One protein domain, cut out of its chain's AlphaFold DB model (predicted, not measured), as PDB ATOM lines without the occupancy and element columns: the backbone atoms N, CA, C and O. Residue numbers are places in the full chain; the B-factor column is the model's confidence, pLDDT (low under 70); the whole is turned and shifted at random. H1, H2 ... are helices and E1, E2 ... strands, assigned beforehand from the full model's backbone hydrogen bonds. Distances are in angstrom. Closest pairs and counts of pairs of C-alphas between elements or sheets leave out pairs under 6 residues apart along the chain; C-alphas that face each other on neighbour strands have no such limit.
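Overview. This is residues 218 to 278 of the 289 residues of an uncharacterized protein of Gammaproteobacteria bacterium (UniProt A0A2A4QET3). A small twisted sheet of four strands, E1 to E4, forms a single wall with no named helix over either face, and H1 runs away from one end of it, with residues 266 to 278 sticking out free. Sheet and helix follow one another in a long rod, and the link from E3 to E4 makes its other end. The printed part has 61 residues, with four named strands and then one named helix, E1 E2 E3 E4 H1; the sheet's order is E1 - E2 - E3 - E4, all antiparallel. The class is mixed, and the whole is extended, with a radius of gyration of the C-alphas of 17.2 A and spans of 62 by 16 by 10 A.

Arrangement. The sheet is a meander, each strand the antiparallel neighbour of the one before, of E1 (residues 220 to 222), E2 (227 to 231), E3 (236 to 241) and E4 (252 to 257). The inner strands E2 and E3 form a hairpin at 163 degrees between directions, with N 230 and O 238 2.8 A apart, within hydrogen-bond range. E3 and E4 form a hairpin at 159 degrees, with N 239 and O 254 at 2.8 A. E1 and E2 form a hairpin at 159 degrees, with N 221 and O 229 at 2.8 A. The edge strands E1 and E4 are apart. H1 (residues 262 to 278) is not on the sheet, with 0 pairs of C-alphas within 10 A; every O i to N i+4 pair in it is within hydrogen-bond range.

Along the chain. E3 is 16.3 A long from first to last C-alpha, E4 17.0 A, E2 13.3 A and E1 6.2 A. C-alpha 220, where E1 begins, is at (18.458, -25.399, -29.938). H1 is 24.4 A long, from C-alpha 262 at (29.112, -36.174, -31.767) to C-alpha 278 at (51.315, -40.945, -40.667).

Size, cuts and confidence. The two C-alphas farthest apart, those of Gly 246 and Leu 278, are 62.1 A from each other. The printed part has no cut and no long link. Its mean pLDDT is 90.0, and no printed residue is under 70.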
ATOM      1  N   LYS A 218      22.125 -23.858 -26.477       90.56
ATOM      2  CA  LYS A 218      23.130 -23.843 -27.554       90.56
ATOM      3  C   LYS A 218      22.864 -24.868 -28.651       90.56
ATOM      4  O   LYS A 218      23.228 -24.640 -29.802       90.56
ATOM      5  N   ASN A 219      22.266 -26.001 -28.300       90.81
ATOM      6  CA  ASN A 219      21.888 -27.039 -29.254       90.81
ATOM      7  C   ASN A 219      20.527 -26.763 -29.915       90.81
ATOM      8  O   ASN A 219      20.193 -27.419 -30.905       90.81
ATOM      9  N   THR A 220      19.740 -25.825 -29.378       92.44
ATOM     10  CA  THR A 220      18.458 -25.399 -29.938       92.44
ATOM     11  C   THR A 220      18.641 -24.179 -30.829       92.44
ATOM     12  O   THR A 220      19.103 -23.130 -30.391       92.44
ATOM     13  N   THR A 221      18.215 -24.271 -32.078       92.56
ATOM     14  CA  THR A 221      18.056 -23.105 -32.947       92.56
ATOM     15  C   THR A 221      16.586 -22.711 -32.947       92.56
ATOM     16  O   THR A 221      15.734 -23.489 -33.379       92.56
ATOM     17  N   LYS A 222      16.272 -21.520 -32.428       91.56
ATOM     18  CA  LYS A 222      14.919 -20.952 -32.480       91.56
ATOM     19  C   LYS A 222      14.736 -20.267 -33.835       91.56
ATOM     20  O   LYS A 222      15.491 -19.354 -34.152       91.56
ATOM     21  N   MET A 223      13.783 -20.745 -34.631       86.88
ATOM     22  CA  MET A 223      13.443 -20.158 -35.935       86.88
ATOM     23  C   MET A 223      12.307 -19.135 -35.798       86.88
ATOM     24  O   MET A 223      12.314 -18.115 -36.477       86.88
ATOM     25  N   SER A 224      11.362 -19.390 -34.889       86.25
ATOM     26  CA  SER A 224      10.341 -18.440 -34.433       86.25
ATOM     27  C   SER A 224      10.063 -18.657 -32.941       86.25
ATOM     28  O   SER A 224      10.695 -19.517 -32.316       86.25
ATOM     29  N   ASN A 225       9.133 -17.894 -32.357       83.44
ATOM     30  CA  ASN A 225       8.713 -18.101 -30.967       83.44
ATOM     31  C   ASN A 225       8.099 -19.496 -30.767       83.44
ATOM     32  O   ASN A 225       8.273 -20.095 -29.713       83.44
ATOM     33  N   GLU A 226       7.449 -20.027 -31.802       86.00
ATOM     34  CA  GLU A 226       6.707 -21.284 -31.778       86.00
ATOM     35  C   GLU A 226       7.494 -22.453 -32.383       86.00
ATOM     36  O   GLU A 226       7.154 -23.604 -32.130       86.00
ATOM     37  N   ILE A 227       8.528 -22.200 -33.198       89.31
ATOM     38  CA  ILE A 227       9.294 -23.244 -33.896       89.31
ATOM     39  C   ILE A 227      10.744 -23.246 -33.421       89.31
ATOM     40  O   ILE A 227      11.533 -22.341 -33.715       89.31
ATOM     41  N   SER A 228      11.134 -24.333 -32.760       92.81
ATOM     42  CA  SER A 228      12.513 -24.581 -32.341       92.81
ATOM     43  C   SER A 228      13.022 -25.918 -32.867       92.81
ATOM     44  O   SER A 228      12.292 -26.903 -32.947       92.81
ATOM     45  N   ILE A 229      14.293 -25.953 -33.256       92.56
ATOM     46  CA  ILE A 229      14.972 -27.157 -33.738       92.56
ATOM     47  C   ILE A 229      16.062 -27.505 -32.736       92.56
ATOM     48  O   ILE A 229      17.034 -26.770 -32.597       92.56
ATOM     49  N   THR A 230      15.916 -28.627 -32.039       93.31
ATOM     50  CA  THR A 230      16.894 -29.107 -31.056       93.31
ATOM     51  C   THR A 230      17.750 -30.204 -31.659       93.31
ATOM     52  O   THR A 230      17.245 -31.276 -32.003       93.31
ATOM     53  N   LYS A 231      19.059 -29.970 -31.761       93.50
ATOM     54  CA  LYS A 231      20.014 -30.983 -32.202       93.50
ATOM     55  C   LYS A 231      20.459 -31.863 -31.037       93.50
ATOM     56  O   LYS A 231      20.947 -31.372 -30.026       93.50
ATOM     57  N   HIS A 232      20.341 -33.169 -31.220       91.38
ATOM     58  CA  HIS A 232      20.779 -34.169 -30.260       91.38
ATOM     59  C   HIS A 232      22.151 -34.728 -30.636       91.38
ATOM     60  O   HIS A 232      22.623 -34.631 -31.774       91.38
ATOM     61  N   ASP A 233      22.785 -35.362 -29.659       90.12
ATOM     62  CA  ASP A 233      24.145 -35.892 -29.774       90.12
ATOM     63  C   ASP A 233      24.246 -37.052 -30.767       90.12
ATOM     64  O   ASP A 233      25.295 -37.250 -31.381       90.12
ATOM     65  N   ASN A 234      23.130 -37.746 -30.991       90.00
ATOM     66  CA  ASN A 234      23.008 -38.890 -31.890       90.00
ATOM     67  C   ASN A 234      22.866 -38.487 -33.371       90.00
ATOM     68  O   ASN A 234      22.603 -39.337 -34.212       90.00
ATOM     69  N   GLY A 235      23.000 -37.198 -33.706       88.25
ATOM     70  CA  GLY A 235      22.817 -36.703 -35.077       88.25
ATOM     71  C   GLY A 235      21.349 -36.516 -35.480       88.25
ATOM     72  O   GLY A 235      21.061 -36.067 -36.586       88.25
ATOM     73  N   THR A 236      20.406 -36.796 -34.581       92.69
ATOM     74  CA  THR A 236      18.982 -36.508 -34.770       92.69
ATOM     75  C   THR A 236      18.648 -35.085 -34.328       92.69
ATOM     76  O   THR A 236      19.208 -34.552 -33.370       92.69
ATOM     77  N   CYS A 237      17.724 -34.445 -35.030       93.50
ATOM     78  CA  CYS A 237      17.213 -33.120 -34.725       93.50
ATOM     79  C   CYS A 237      15.698 -33.213 -34.551       93.50
ATOM     80  O   CYS A 237      15.014 -33.855 -35.345       93.50
ATOM     81  N   THR A 238      15.171 -32.603 -33.494       93.31
ATOM     82  CA  THR A 238      13.731 -32.559 -33.225       93.31
ATOM     83  C   THR A 238      13.223 -31.155 -33.484       93.31
ATOM     84  O   THR A 238      13.724 -30.200 -32.890       93.31
ATOM     85  N   ILE A 239      12.224 -31.027 -34.347       93.12
ATOM     86  CA  ILE A 239      11.471 -29.790 -34.533       93.12
ATOM     87  C   ILE A 239      10.323 -29.825 -33.541       93.12
ATOM     88  O   ILE A 239       9.498 -30.730 -33.607       93.12
ATOM     89  N   THR A 240      10.276 -28.861 -32.640       92.00
ATOM     90  CA  THR A 240       9.163 -28.623 -31.726       92.00
ATOM     91  C   THR A 240       8.393 -27.415 -32.229       92.00
ATOM     92  O   THR A 240       8.961 -26.328 -32.345       92.00
ATOM     93  N   ARG A 241       7.124 -27.636 -32.588       90.56
ATOM     94  CA  ARG A 241       6.161 -26.604 -32.968       90.56
ATOM     95  C   ARG A 241       5.129 -26.460 -31.863       90.56
ATOM     96  O   ARG A 241       4.347 -27.381 -31.633       90.56
ATOM     97  N   GLU A 242       5.135 -25.324 -31.190       88.69
ATOM     98  CA  GLU A 242       4.118 -24.971 -30.207       88.69
ATOM     99  C   GLU A 242       2.847 -24.496 -30.919       88.69
ATOM    100  O   GLU A 242       2.890 -23.930 -32.013       88.69
ATOM    101  N   GLN A 243       1.692 -24.782 -30.322       86.88
ATOM    102  CA  GLN A 243       0.413 -24.323 -30.848       86.88
ATOM    103  C   GLN A 243       0.294 -22.815 -30.633       86.88
ATOM    104  O   GLN A 243       0.392 -22.339 -29.503       86.88
ATOM    105  N   PHE A 244       0.042 -22.064 -31.704       81.56
ATOM    106  CA  PHE A 244      -0.275 -20.644 -31.583       81.56
ATOM    107  C   PHE A 244      -1.700 -20.453 -31.042       81.56
ATOM    108  O   PHE A 244      -2.602 -21.245 -31.342       81.56
ATOM    109  N   LEU A 245      -1.918 -19.391 -30.257       80.88
ATOM    110  CA  LEU A 245      -3.246 -19.068 -29.730       80.88
ATOM    111  C   LEU A 245      -4.227 -18.842 -30.891       80.88
ATOM    112  O   LEU A 245      -3.999 -17.992 -31.747       80.88
ATOM    113  N   GLY A 246      -5.315 -19.615 -30.917       78.69
ATOM    114  CA  GLY A 246      -6.344 -19.542 -31.961       78.69
ATOM    115  C   GLY A 246      -6.168 -20.518 -33.129       78.69
ATOM    116  O   GLY A 246      -7.017 -20.543 -34.017       78.69
ATOM    117  N   SER A 247      -5.120 -21.351 -33.139       74.81
ATOM    118  CA  SER A 247      -4.999 -22.431 -34.125       74.81
ATOM    119  C   SER A 247      -5.826 -23.654 -33.747       74.81
ATOM    120  O   SER A 247      -5.718 -24.106 -32.604       74.81
ATOM    121  N   PRO A 248      -6.533 -24.287 -34.696       81.06
ATOM    122  CA  PRO A 248      -7.058 -25.636 -34.515       81.06
ATOM    123  C   PRO A 248      -5.969 -26.723 -34.614       81.06
ATOM    124  O   PRO A 248      -6.251 -27.887 -34.342       81.06
ATOM    125  N   VAL A 249      -4.735 -26.380 -35.016       79.94
ATOM    126  CA  VAL A 249      -3.644 -27.353 -35.164       79.94
ATOM    127  C   VAL A 249      -2.913 -27.534 -33.830       79.94
ATOM    128  O   VAL A 249      -2.338 -26.566 -33.328       79.94
ATOM    129  N   PRO A 250      -2.892 -28.753 -33.255       82.44
ATOM    130  CA  PRO A 250      -2.170 -29.015 -32.019       82.44
ATOM    131  C   PRO A 250      -0.656 -28.895 -32.225       82.44
ATOM    132  O   PRO A 250      -0.129 -29.139 -33.316       82.44
ATOM    133  N   GLY A 251       0.055 -28.545 -31.151       86.44
ATOM    134  CA  GLY A 251       1.515 -28.527 -31.145       86.44
ATOM    135  C   GLY A 251       2.071 -29.896 -31.545       86.44
ATOM    136  O   GLY A 251       1.575 -30.933 -31.105       86.44
ATOM    137  N   SER A 252       3.087 -29.910 -32.403       89.44
ATOM    138  CA  SER A 252       3.663 -31.143 -32.946       89.44
ATOM    139  C   SER A 252       5.169 -31.178 -32.748       89.44
ATOM    140  O   SER A 252       5.856 -30.158 -32.834       89.44
ATOM    141  N   SER A 253       5.699 -32.373 -32.496       91.62
ATOM    142  CA  SER A 253       7.134 -32.626 -32.481       91.62
ATOM    143  C   SER A 253       7.491 -33.656 -33.552       91.62
ATOM    144  O   SER A 253       6.847 -34.694 -33.675       91.62
ATOM    145  N   SER A 254       8.502 -33.362 -34.368       92.44
ATOM    146  CA  SER A 254       8.963 -34.257 -35.437       92.44
ATOM    147  C   SER A 254      10.474 -34.438 -35.380       92.44
ATOM    148  O   SER A 254      11.205 -33.450 -35.302       92.44
ATOM    149  N   GLY A 255      10.952 -35.680 -35.446       92.75
ATOM    150  CA  GLY A 255      12.376 -36.014 -35.483       92.75
ATOM    151  C   GLY A 255      12.868 -36.293 -36.902       92.75
ATOM    152  O   GLY A 255      12.195 -36.977 -37.665       92.75
ATOM    153  N   PHE A 256      14.052 -35.797 -37.249       92.06
ATOM    154  CA  PHE A 256      14.732 -36.089 -38.513       92.06
ATOM    155  C   PHE A 256      16.244 -36.211 -38.290       92.06
ATOM    156  O   PHE A 256      16.784 -35.689 -37.315       92.06
ATOM    157  N   ALA A 257      16.956 -36.911 -39.170       91.81
ATOM    158  CA  ALA A 257      18.414 -36.973 -39.109       91.81
ATOM    159  C   ALA A 257      19.000 -35.647 -39.619       91.81
ATOM    160  O   ALA A 257      18.806 -35.293 -40.781       91.81
ATOM    161  N   CYS A 258      19.706 -34.899 -38.767       87.81
ATOM    162  CA  CYS A 258      20.360 -33.650 -39.153       87.81
ATOM    163  C   CYS A 258      21.853 -33.665 -38.796       87.81
ATOM    164  O   CYS A 258      22.364 -33.068 -37.840       87.81
ATOM    165  N   GLY A 259      22.573 -34.391 -39.650       87.25
ATOM    166  CA  GLY A 259      24.022 -34.515 -39.662       87.25
ATOM    167  C   GLY A 259      24.565 -35.613 -38.754       87.25
ATOM    168  O   GLY A 259      23.841 -36.438 -38.212       87.25
ATOM    169  N   GLU A 260      25.883 -35.606 -38.603       88.62
ATOM    170  CA  GLU A 260      26.609 -36.646 -37.873       88.62
ATOM    171  C   GLU A 260      26.464 -36.531 -36.357       88.62
ATOM    172  O   GLU A 260      26.330 -35.421 -35.810       88.62
ATOM    173  N   SER A 261      26.575 -37.686 -35.699       92.81
ATOM    174  CA  SER A 261      26.658 -37.796 -34.249       92.81
ATOM    175  C   SER A 261      27.918 -37.106 -33.709       92.81
ATOM    176  O   SER A 261      28.912 -36.909 -34.419       92.81
ATOM    177  N   LYS A 262      27.910 -36.720 -32.427       91.12
ATOM    178  CA  LYS A 262      29.112 -36.174 -31.767       91.12
ATOM    179  C   LYS A 262      30.276 -37.165 -31.803       91.12
ATOM    180  O   LYS A 262      31.425 -36.735 -31.923       91.12
ATOM    181  N   PHE A 263      29.976 -38.461 -31.721       92.62
ATOM    182  CA  PHE A 263      30.967 -39.527 -31.796       92.62
ATOM    183  C   PHE A 263      31.607 -39.602 -33.183       92.62
ATOM    184  O   PHE A 263      32.825 -39.532 -33.296       92.62
ATOM    185  N   ASP A 264      30.811 -39.632 -34.250       93.25
ATOM    186  CA  ASP A 264      31.357 -39.731 -35.609       93.25
ATOM    187  C   ASP A 264      32.191 -38.501 -35.974       93.25
ATOM    188  O   ASP A 264      33.243 -38.611 -36.606       93.25
ATOM    189  N   LYS A 265      31.782 -37.317 -35.500       92.69
ATOM    190  CA  LYS A 265      32.562 -36.083 -35.658       92.69
ATOM    191  C   LYS A 265      33.904 -36.147 -34.937       92.69
ATOM    192  O   LYS A 265      34.921 -35.744 -35.507       92.69
ATOM    193  N   SER A 266      33.920 -36.621 -33.690       94.62
ATOM    194  CA  SER A 266      35.156 -36.728 -32.912       94.62
ATOM    195  C   SER A 266      36.080 -37.797 -33.495       94.62
ATOM    196  O   SER A 266      37.280 -37.555 -33.635       94.62
ATOM    197  N   PHE A 267      35.516 -38.918 -33.944       95.88
ATOM    198  CA  PHE A 267      36.227 -39.989 -34.625       95.88
ATOM    199  C   PHE A 267      36.837 -39.515 -35.947       95.88
ATOM    200  O   PHE A 267      38.034 -39.690 -36.171       95.88
ATOM    201  N   ARG A 268      36.072 -38.816 -36.791       94.88
ATOM    202  CA  ARG A 268      36.584 -38.215 -38.031       94.88
ATOM    203  C   ARG A 268      37.718 -37.232 -37.756       94.88
ATOM    204  O   ARG A 268      38.748 -37.275 -38.427       94.88
ATOM    205  N   ALA A 269      37.548 -36.346 -36.775       95.81
ATOM    206  CA  ALA A 269      38.579 -35.381 -36.403       95.81
ATOM    207  C   ALA A 269      39.844 -36.075 -35.875       95.81
ATOM    208  O   ALA A 269      40.959 -35.653 -36.185       95.81
ATOM    209  N   HIS A 270      39.682 -37.151 -35.105       96.12
ATOM    210  CA  HIS A 270      40.782 -37.977 -34.627       96.12
ATOM    211  C   HIS A 270      41.517 -38.653 -35.788       96.12
ATOM    212  O   HIS A 270      42.730 -38.489 -35.910       96.12
ATOM    213  N   MET A 271      40.797 -39.318 -36.691       94.94
ATOM    214  CA  MET A 271      41.394 -39.982 -37.851       94.94
ATOM    215  C   MET A 271      42.113 -38.998 -38.771       94.94
ATOM    216  O   MET A 271      43.212 -39.294 -39.231       94.94
ATOM    217  N   LYS A 272      41.588 -37.781 -38.948       95.06
ATOM    218  CA  LYS A 272      42.285 -36.713 -39.680       95.06
ATOM    219  C   LYS A 272      43.622 -36.336 -39.026       95.06
ATOM    220  O   LYS A 272      44.610 -36.134 -39.726       95.06
ATOM    221  N   LYS A 273      43.683 -36.275 -37.689       94.94
ATOM    222  CA  LYS A 273      44.938 -36.031 -36.948       94.94
ATOM    223  C   LYS A 273      45.911 -37.203 -37.053       94.94
ATOM    224  O   LYS A 273      47.112 -36.972 -37.127       94.94
ATOM    225  N   VAL A 274      45.416 -38.440 -37.043       94.69
ATOM    226  CA  VAL A 274      46.246 -39.640 -37.228       94.69
ATOM    227  C   VAL A 274      46.832 -39.660 -38.638       94.69
ATOM    228  O   VAL A 274      48.043 -39.781 -38.787       94.69
ATOM    229  N   GLN A 275      46.012 -39.433 -39.664       91.25
ATOM    230  CA  GLN A 275      46.463 -39.346 -41.054       91.25
ATOM    231  C   GLN A 275      47.532 -38.266 -41.244       91.25
ATOM    232  O   GLN A 275      48.559 -38.541 -41.850       91.25
ATOM    233  N   ALA A 276      47.345 -37.079 -40.656       90.94
ATOM    234  CA  ALA A 276      48.331 -35.998 -40.715       90.94
ATOM    235  C   ALA A 276      49.679 -36.335 -40.043       90.94
ATOM    236  O   ALA A 276      50.680 -35.689 -40.338       90.94
ATOM    237  N   LYS A 277      49.717 -37.315 -39.129       87.75
ATOM    238  CA  LYS A 277      50.958 -37.798 -38.498       87.75
ATOM    239  C   LYS A 277      51.624 -38.924 -39.285       87.75
ATOM    240  O   LYS A 277      52.842 -39.039 -39.246       87.75
ATOM    241  N   LEU A 278      50.828 -39.773 -39.935       86.56
ATOM    242  CA  LEU A 278      51.315 -40.945 -40.667       86.56
ATOM    243  C   LEU A 278      51.765 -40.603 -42.088       86.56
ATOM    244  O   LEU A 278      52.696 -41.216 -42.600       86.56
TER     245      LEU A 278